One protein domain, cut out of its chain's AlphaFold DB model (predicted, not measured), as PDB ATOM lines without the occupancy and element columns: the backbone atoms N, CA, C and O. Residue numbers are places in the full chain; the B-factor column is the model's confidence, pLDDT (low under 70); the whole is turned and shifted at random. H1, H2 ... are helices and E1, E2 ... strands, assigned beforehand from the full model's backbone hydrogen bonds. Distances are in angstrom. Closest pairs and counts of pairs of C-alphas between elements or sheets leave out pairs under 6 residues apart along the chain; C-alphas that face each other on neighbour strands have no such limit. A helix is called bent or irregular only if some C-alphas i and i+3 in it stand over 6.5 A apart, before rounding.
ATOM      1  N   ILE A 204     211.806 239.320 233.619       77.56
ATOM      2  CA  ILE A 204     212.948 239.114 234.506       77.56
ATOM      3  C   ILE A 204     214.170 239.729 233.835       77.56
ATOM      4  O   ILE A 204     214.449 239.449 232.671       77.56
ATOM      5  N   LEU A 205     214.872 240.592 234.564       79.62
ATOM      6  CA  LEU A 205     216.173 241.123 234.170       79.62
ATOM      7  C   LEU A 205     217.228 240.589 235.132       79.62
ATOM      8  O   LEU A 205     217.121 240.796 236.340       79.62
ATOM      9  N   GLU A 206     218.251 239.930 234.605       82.38
ATOM     10  CA  GLU A 206     219.334 239.344 235.397       82.38
ATOM     11  C   GLU A 206     220.627 240.151 235.238       82.38
ATOM     12  O   GLU A 206     220.967 240.615 234.149       82.38
ATOM     13  N   SER A 207     221.353 240.339 236.340       71.50
ATOM     14  CA  SER A 207     222.657 240.997 236.379       71.50
ATOM     15  C   SER A 207     223.531 240.343 237.454       71.50
ATOM     16  O   SER A 207     223.445 240.665 238.643       71.50
ATOM     17  N   GLY A 208     224.363 239.387 237.033       81.88
ATOM     18  CA  GLY A 208     225.191 238.585 237.937       81.88
ATOM     19  C   GLY A 208     224.335 237.798 238.931       81.88
ATOM     20  O   GLY A 208     223.448 237.052 238.537       81.88
ATOM     21  N   GLU A 209     224.573 237.989 240.232       80.12
ATOM     22  CA  GLU A 209     223.775 237.345 241.288       80.12
ATOM     23  C   GLU A 209     222.431 238.041 241.570       80.12
ATOM     24  O   GLU A 209     221.680 237.595 242.440       80.12
ATOM     25  N   LYS A 210     222.127 239.157 240.894       78.81
ATOM     26  CA  LYS A 210     220.876 239.903 241.073       78.81
ATOM     27  C   LYS A 210     219.883 239.572 239.969       78.81
ATOM     28  O   LYS A 210     220.247 239.535 238.799       78.81
ATOM     29  N   SER A 211     218.612 239.453 240.334       81.31
ATOM     30  CA  SER A 211     217.503 239.412 239.377       81.31
ATOM     31  C   SER A 211     216.433 240.425 239.768       81.31
ATOM     32  O   SER A 211     216.142 240.597 240.952       81.31
ATOM     33  N   PHE A 212     215.839 241.082 238.783       84.31
ATOM     34  CA  PHE A 212     214.738 242.019 238.953       84.31
ATOM     35  C   PHE A 212     213.511 241.467 238.243       84.31
ATOM     36  O   PHE A 212     213.545 241.244 237.035       84.31
ATOM     37  N   ILE A 213     212.436 241.245 238.991       82.81
ATOM     38  CA  ILE A 213     211.179 240.707 238.470       82.81
ATOM     39  C   ILE A 213     210.162 241.842 238.393       82.81
ATOM     40  O   ILE A 213     209.884 242.493 239.402       82.81
ATOM     41  N   PHE A 214     209.616 242.065 237.204       83.88
ATOM     42  CA  PHE A 214     208.636 243.099 236.903       83.88
ATOM     43  C   PHE A 214     207.269 242.455 236.685       83.88
ATOM     44  O   PHE A 214     207.090 241.670 235.753       83.88
ATOM     45  N   GLU A 215     206.303 242.804 237.529       83.50
ATOM     46  CA  GLU A 215     204.957 242.230 237.525       83.50
ATOM     47  C   GLU A 215     203.909 243.338 237.557       83.50
ATOM     48  O   GLU A 215     204.008 244.269 238.353       83.50
ATOM     49  N   VAL A 216     202.864 243.227 236.740       80.25
ATOM     50  CA  VAL A 216     201.701 244.113 236.845       80.25
ATOM     51  C   VAL A 216     200.675 243.475 237.778       80.25
ATOM     52  O   VAL A 216     200.174 242.382 237.518       80.25
ATOM     53  N   ILE A 217     200.350 244.168 238.867       79.50
ATOM     54  CA  ILE A 217     199.341 243.735 239.834       79.50
ATOM     55  C   ILE A 217     198.064 244.538 239.588       79.50
ATOM     56  O   ILE A 217     198.084 245.769 239.658       79.50
ATOM     57  N   LYS A 218     196.957 243.841 239.308       70.38
ATOM     58  CA  LYS A 218     195.624 244.445 239.175       70.38
ATOM     59  C   LYS A 218     194.782 244.150 240.418       70.38
ATOM     60  O   LYS A 218     194.815 243.054 240.969       70.38
ATOM     61  N   GLY A 219     194.034 245.152 240.856       67.44
ATOM     62  CA  GLY A 219     193.152 245.136 242.023       67.44
ATOM     63  C   GLY A 219     192.436 246.483 242.112       67.44
ATOM     64  O   GLY A 219     192.315 247.164 241.097       67.44
ATOM     65  N   ASP A 220     192.048 246.930 243.310       62.47
ATOM     66  CA  ASP A 220     191.427 248.260 243.502       62.47
ATOM     67  C   ASP A 220     192.319 249.420 243.018       62.47
ATOM     68  O   ASP A 220     191.846 250.520 242.730       62.47
ATOM     69  N   LYS A 221     193.635 249.180 242.954       69.31
ATOM     70  CA  LYS A 221     194.634 250.062 242.352       69.31
ATOM     71  C   LYS A 221     195.614 249.219 241.552       69.31
ATOM     72  O   LYS A 221     196.146 248.243 242.078       69.31
ATOM     73  N   GLU A 222     195.874 249.623 240.317       79.50
ATOM     74  CA  GLU A 222     196.829 248.943 239.447       79.50
ATOM     75  C   GLU A 222     198.244 249.514 239.635       79.50
ATOM     76  O   GLU A 222     198.450 250.734 239.641       79.50
ATOM     77  N   PHE A 223     199.236 248.639 239.797       85.50
ATOM     78  CA  PHE A 223     200.633 249.047 239.949       85.50
ATOM     79  C   PHE A 223     201.606 248.038 239.339       85.50
ATOM     80  O   PHE A 223     201.370 246.831 239.327       85.50
ATOM     81  N   LEU A 224     202.734 248.555 238.863       83.38
ATOM     82  CA  LEU A 224     203.917 247.788 238.515       83.38
ATOM     83  C   LEU A 224     204.698 247.484 239.797       83.38
ATOM     84  O   LEU A 224     205.135 248.390 240.509       83.38
ATOM     85  N   ARG A 225     204.879 246.205 240.096       84.50
ATOM     86  CA  ARG A 225     205.747 245.716 241.159       84.50
ATOM     87  C   ARG A 225     207.103 245.351 240.573       84.50
ATOM     88  O   ARG A 225     207.178 244.567 239.634       84.50
ATOM     89  N   VAL A 226     208.165 245.894 241.157       86.94
ATOM     90  CA  VAL A 226     209.552 245.547 240.837       86.94
ATOM     91  C   VAL A 226     210.170 244.885 242.059       86.94
ATOM     92  O   VAL A 226     210.299 245.516 243.108       86.94
ATOM     93  N   THR A 227     210.535 243.614 241.935       83.94
ATOM     94  CA  THR A 227     211.139 242.825 243.013       83.94
ATOM     95  C   THR A 227     212.616 242.602 242.717       83.94
ATOM     96  O   THR A 227     212.943 241.930 241.746       83.94
ATOM     97  N   GLU A 228     213.505 243.125 243.561       85.25
ATOM     98  CA  GLU A 228     214.929 242.780 243.545       85.25
ATOM     99  C   GLU A 228     215.133 241.488 244.340       85.25
ATOM    100  O   GLU A 228     214.779 241.403 245.522       85.25
ATOM    101  N   ARG A 229     215.755 240.497 243.705       80.31
ATOM    102  CA  ARG A 229     216.302 239.315 244.366       80.31
ATOM    103  C   ARG A 229     217.816 239.281 244.229       80.31
ATOM    104  O   ARG A 229     218.358 239.696 243.209       80.31
ATOM    105  N   ILE A 230     218.480 238.765 245.256       82.56
ATOM    106  CA  ILE A 230     219.876 238.328 245.186       82.56
ATOM    107  C   ILE A 230     219.847 236.816 245.367       82.56
ATOM    108  O   ILE A 230     219.446 236.342 246.436       82.56
ATOM    109  N   ARG A 231     220.241 236.073 244.329       79.44
ATOM    110  CA  ARG A 231     220.016 234.623 244.224       79.44
ATOM    111  C   ARG A 231     218.515 234.338 244.422       79.44
ATOM    112  O   ARG A 231     217.693 234.938 243.732       79.44
ATOM    113  N   ASP A 232     218.144 233.544 245.423       74.62
ATOM    114  CA  ASP A 232     216.741 233.201 245.708       74.62
ATOM    115  C   ASP A 232     216.062 234.111 246.750       74.62
ATOM    116  O   ASP A 232     214.862 233.991 247.003       74.62
ATOM    117  N   ASN A 233     216.800 235.051 247.352       68.50
ATOM    118  CA  ASN A 233     216.280 235.891 248.428       68.50
ATOM    119  C   ASN A 233     215.710 237.207 247.898       68.50
ATOM    120  O   ASN A 233     216.408 237.974 247.234       68.50
ATOM    121  N   ILE A 234     214.465 237.516 248.269       79.88
ATOM    122  CA  ILE A 234     213.859 238.830 248.025       79.88
ATOM    123  C   ILE A 234     214.564 239.864 248.900       79.88
ATOM    124  O   ILE A 234     214.515 239.799 250.128       79.88
ATOM    125  N   LYS A 235     215.207 240.835 248.259       83.19
ATOM    126  CA  LYS A 235     215.955 241.902 248.924       83.19
ATOM    127  C   LYS A 235     215.132 243.182 249.042       83.19
ATOM    128  O   LYS A 235     215.219 243.882 250.048       83.19
ATOM    129  N   GLY A 236     214.326 243.481 248.025       76.50
ATOM    130  CA  GLY A 236     213.533 244.702 247.977       76.50
ATOM    131  C   GLY A 236     212.352 244.583 247.027       76.50
ATOM    132  O   GLY A 236     212.395 243.832 246.057       76.50
ATOM    133  N   VAL A 237     211.291 245.330 247.323       84.88
ATOM    134  CA  VAL A 237     210.096 245.412 246.480       84.88
ATOM    135  C   VAL A 237     209.684 246.872 246.372       84.88
ATOM    136  O   VAL A 237     209.511 247.550 247.386       84.88
ATOM    137  N   VAL A 238     209.508 247.345 245.144       85.06
ATOM    138  CA  VAL A 238     208.987 248.676 244.834       85.06
ATOM    139  C   VAL A 238     207.641 248.518 244.142       85.06
ATOM    140  O   VAL A 238     207.471 247.650 243.291       85.06
ATOM    141  N   HIS A 239     206.685 249.368 244.509       85.19
ATOM    142  CA  HIS A 239     205.374 249.436 243.873       85.19
ATOM    143  C   HIS A 239     205.220 250.804 243.219       85.19
ATOM    144  O   HIS A 239     205.314 251.828 243.896       85.19
ATOM    145  N   ILE A 240     204.986 250.810 241.913       83.38
ATOM    146  CA  ILE A 240     204.868 252.010 241.090       83.38
ATOM    147  C   ILE A 240     203.447 252.031 240.537       83.38
ATOM    148  O   ILE A 240     203.093 251.117 239.791       83.38
ATOM    149  N   PRO A 241     202.608 253.019 240.885       87.69
ATOM    150  CA  PRO A 241     201.292 253.154 240.269       87.69
ATOM    151  C   PRO A 241     201.415 253.138 238.744       87.69
ATOM    152  O   PRO A 241     202.284 253.802 238.184       87.69
ATOM    153  N   LEU A 242     200.555 252.382 238.060       80.88
ATOM    154  CA  LEU A 242     200.669 252.210 236.606       80.88
ATOM    155  C   LEU A 242     200.555 253.539 235.845       80.88
ATOM    156  O   LEU A 242     201.274 253.750 234.870       80.88
ATOM    157  N   ASN A 243     199.743 254.469 236.356       84.06
ATOM    158  CA  ASN A 243     199.610 255.826 235.816       84.06
ATOM    159  C   ASN A 243     200.930 256.620 235.841       84.06
ATOM    160  O   ASN A 243     201.115 257.520 235.026       84.06
ATOM    161  N   ASP A 244     201.856 256.261 236.733       82.81
ATOM    162  CA  ASP A 244     203.154 256.917 236.889       82.81
ATOM    163  C   ASP A 244     204.291 256.148 236.190       82.81
ATOM    164  O   ASP A 244     205.413 256.649 236.107       82.81
ATOM    165  N   ALA A 245     204.030 254.949 235.650       77.94
ATOM    166  CA  ALA A 245     205.061 254.070 235.095       77.94
ATOM    167  C   ALA A 245     205.794 254.687 233.889       77.94
ATOM    168  O   ALA A 245     207.007 254.538 233.766       77.94
ATOM    169  N   MET A 246     205.087 255.437 233.036       76.50
ATOM    170  CA  MET A 246     205.703 256.156 231.911       76.50
ATOM    171  C   MET A 246     206.599 257.307 232.376       76.50
ATOM    172  O   MET A 246     207.676 257.516 231.822       76.50
ATOM    173  N   SER A 247     206.176 258.046 233.402       77.94
ATOM    174  CA  SER A 247     206.984 259.117 233.997       77.94
ATOM    175  C   SER A 247     208.233 258.550 234.671       77.94
ATOM    176  O   SER A 247     209.314 259.120 234.561       77.94
ATOM    177  N   PHE A 248     208.095 257.392 235.317       77.69
ATOM    178  CA  PHE A 248     209.207 256.657 235.904       77.69
ATOM    179  C   PHE A 248     210.203 256.160 234.843       77.69
ATOM    180  O   PHE A 248     211.405 256.343 235.013       77.69
ATOM    181  N   ALA A 249     209.720 255.596 233.730       77.50
ATOM    182  CA  ALA A 249     210.577 255.157 232.626       77.50
ATOM    183  C   ALA A 249     211.376 256.322 232.021       77.50
ATOM    184  O   ALA A 249     212.592 256.216 231.881       77.50
ATOM    185  N   LYS A 250     210.723 257.465 231.768       76.06
ATOM    186  CA  LYS A 250     211.399 258.676 231.274       76.06
ATOM    187  C   LYS A 250     212.483 259.173 232.226       76.06
ATOM    188  O   LYS A 250     213.573 259.507 231.781       76.06
ATOM    189  N   ALA A 251     212.219 259.167 233.533       75.06
ATOM    190  CA  ALA A 251     213.221 259.561 234.519       75.06
ATOM    191  C   ALA A 251     214.461 258.645 234.485       75.06
ATOM    192  O   ALA A 251     215.581 259.119 234.648       75.06
ATOM    193  N   ILE A 252     214.283 257.341 234.244       75.75
ATOM    194  CA  ILE A 252     215.407 256.403 234.093       75.75
ATOM    195  C   ILE A 252     216.193 256.676 232.801       75.75
ATOM    196  O   ILE A 252     217.424 256.668 232.829       75.75
ATOM    197  N   GLU A 253     215.512 256.931 231.682       73.38
ATOM    198  CA  GLU A 253     216.153 257.279 230.403       73.38
ATOM    199  C   GLU A 253     216.976 258.577 230.507       73.38
ATOM    200  O   GLU A 253     218.107 258.651 230.021       73.38
ATOM    201  N   GLU A 254     216.461 259.588 231.205       72.19
ATOM    202  CA  GLU A 254     217.180 260.841 231.464       72.19
ATOM    203  C   GLU A 254     218.437 260.605 232.321       72.19
ATOM    204  O   GLU A 254     219.529 261.029 231.947       72.19
ATOM    205  N   ILE A 255     218.332 259.835 233.411       70.00
ATOM    206  CA  ILE A 255     219.483 259.510 234.276       70.00
ATOM    207  C   ILE A 255     220.560 258.720 233.514       70.00
ATOM    208  O   ILE A 255     221.757 258.961 233.682       70.00
ATOM    209  N   THR A 256     220.152 257.761 232.684       69.31
ATOM    210  CA  THR A 256     221.091 256.903 231.941       69.31
ATOM    211  C   THR A 256     221.781 257.649 230.802       69.31
ATOM    212  O   THR A 256     222.989 257.494 230.621       69.31
ATOM    213  N   SER A 257     221.067 258.525 230.093       69.31
ATOM    214  CA  SER A 257     221.659 259.370 229.048       69.31
ATOM    215  C   SER A 257     222.638 260.415 229.602       69.31
ATOM    216  O   SER A 257     223.689 260.639 229.000       69.31
ATOM    217  N   GLU A 258     222.374 261.000 230.773       60.09
ATOM    218  CA  GLU A 258     223.322 261.906 231.443       60.09
ATOM    219  C   GLU A 258     224.594 261.180 231.917       60.09
ATOM    220  O   GLU A 258     225.704 261.710 231.785       60.09
ATOM    221  N   HIS A 259     224.462 259.944 232.408       56.72
ATOM    222  CA  HIS A 259     225.600 259.126 232.832       56.72
ATOM    223  C   HIS A 259     226.522 258.745 231.656       56.72
ATOM    224  O   HIS A 259     227.747 258.749 231.801       56.72
ATOM    225  N   ASP A 260     225.961 258.493 230.472       55.41
ATOM    226  CA  ASP A 260     226.723 258.225 229.243       55.41
ATOM    227  C   ASP A 260     227.497 259.445 228.718       55.41
ATOM    228  O   ASP A 260     228.528 259.303 228.056       55.41
ATOM    229  N   VAL A 261     227.029 260.660 229.012       58.53
ATOM    230  CA  VAL A 261     227.740 261.901 228.664       58.53
ATOM    231  C   VAL A 261     228.886 262.169 229.645       58.53
ATOM    232  O   VAL A 261     229.949 262.641 229.235       58.53
ATOM    233  N   LEU A 262     228.701 261.846 230.928       51.50
ATOM    234  CA  LEU A 262     229.723 262.014 231.963       51.50
ATOM    235  C   LEU A 262     230.855 260.989 231.838       51.50
ATOM    236  O   LEU A 262     232.019 261.365 231.940       51.50
ATOM    237  N   SER A 263     230.542 259.728 231.534       50.75
ATOM    238  CA  SER A 263     231.545 258.667 231.357       50.75
ATOM    239  C   SER A 263     232.465 258.889 230.148       50.75
ATOM    240  O   SER A 263     233.611 258.443 230.154       50.75
ATOM    241  N   LYS A 264     232.004 259.633 229.133       53.00
ATOM    242  CA  LYS A 264     232.802 260.018 227.955       53.00
ATOM    243  C   LYS A 264     233.734 261.208 228.193       53.00
ATOM    244  O   LYS A 264     234.704 261.353 227.454       53.00
ATOM    245  N   LYS A 265     233.480 262.051 229.201       50.12
ATOM    246  CA  LYS A 265     234.362 263.185 229.541       50.12
ATOM    247  C   LYS A 265     235.596 262.771 230.343       50.12
ATOM    248  O   LYS A 265     236.597 263.469 230.289       50.12
TER     249      LYS A 265
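Overview. This is residues 204 to 265 of the 269 residues of an uncharacterized protein of Thelohanellus kitauei (UniProt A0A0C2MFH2). A twisted sheet of four strands and one long helix, H1, make an open V: H1 starts where the last strand, E4, ends, and its residues 249 to 265 stick out as a free arm. The sheet is a narrow, twisted ribbon that H1 only grazes with its residues 242 to 248. The 62 printed residues hold E1, E2, E3, E4 and then H1 along the chain; the sheet's order is E1 - E2 - E3 - E4, all antiparallel, and the class is mixed, helices and strands. The whole is loose, with a radius of gyration of the C-alphas of 14.3 A, and its outline is only just flat, spanning 46 by 30 by 14 A.

Along the chain. Find C-alpha 204 at (212.948, 239.114, 234.506), where E1 begins; it runs through residues 204 to 207, 10.1 A. E2, residues 210 to 217, covers 21.9 A, and E3, residues 223 to 230, covers 22.6 A. E4, residues 233 to 241, is the longest strand by residues, at 24.3 A, and ends at C-alpha 241 at (201.292, 253.154, 240.269). From there look at residues 242 to 265: H1 runs 36.1 A to C-alpha 265 at (234.362, 263.185, 229.541). H1 is irregular, with C-alphas 243 and 246 standing 7.2 A apart.

Arrangement. Begin with the sheet, a meander, each strand the antiparallel neighbour of the one before. Its inner strands E2 and E3 form a hairpin, with 160 degrees between their directions; look for N 213 and O 227 at 2.9 A and N 225 and O 215 at 2.7 A. On to one edge strand, E3 and E4 form a hairpin at 162 degrees, with N 224 and O 240 at 2.7 A. At the other edge, E1 and E2 form a hairpin at 161 degrees, with N 207 and O 210 at 2.8 A. E1 and E4 are apart. H1 is on the sheet but only grazes it; the closest C-alphas of E3 and H1 are those of Phe 223 and Leu 242, 4.6 A apart. In H1, 16 of 20 O i to N i+4 pairs are within hydrogen-bond range.

Size, cuts and confidence. The two C-alphas farthest apart are those of Asp 220 and Lys 265, at 47.6 A. Without residues 249 to 265, which stand free, the body spans 32 by 20 by 14 A. The printed part has no cut, and its four links are tight. The mean pLDDT of the printed part is 75.6; look for values under 70 at residues 219 to 221, residue 233 and residues 256 to 265.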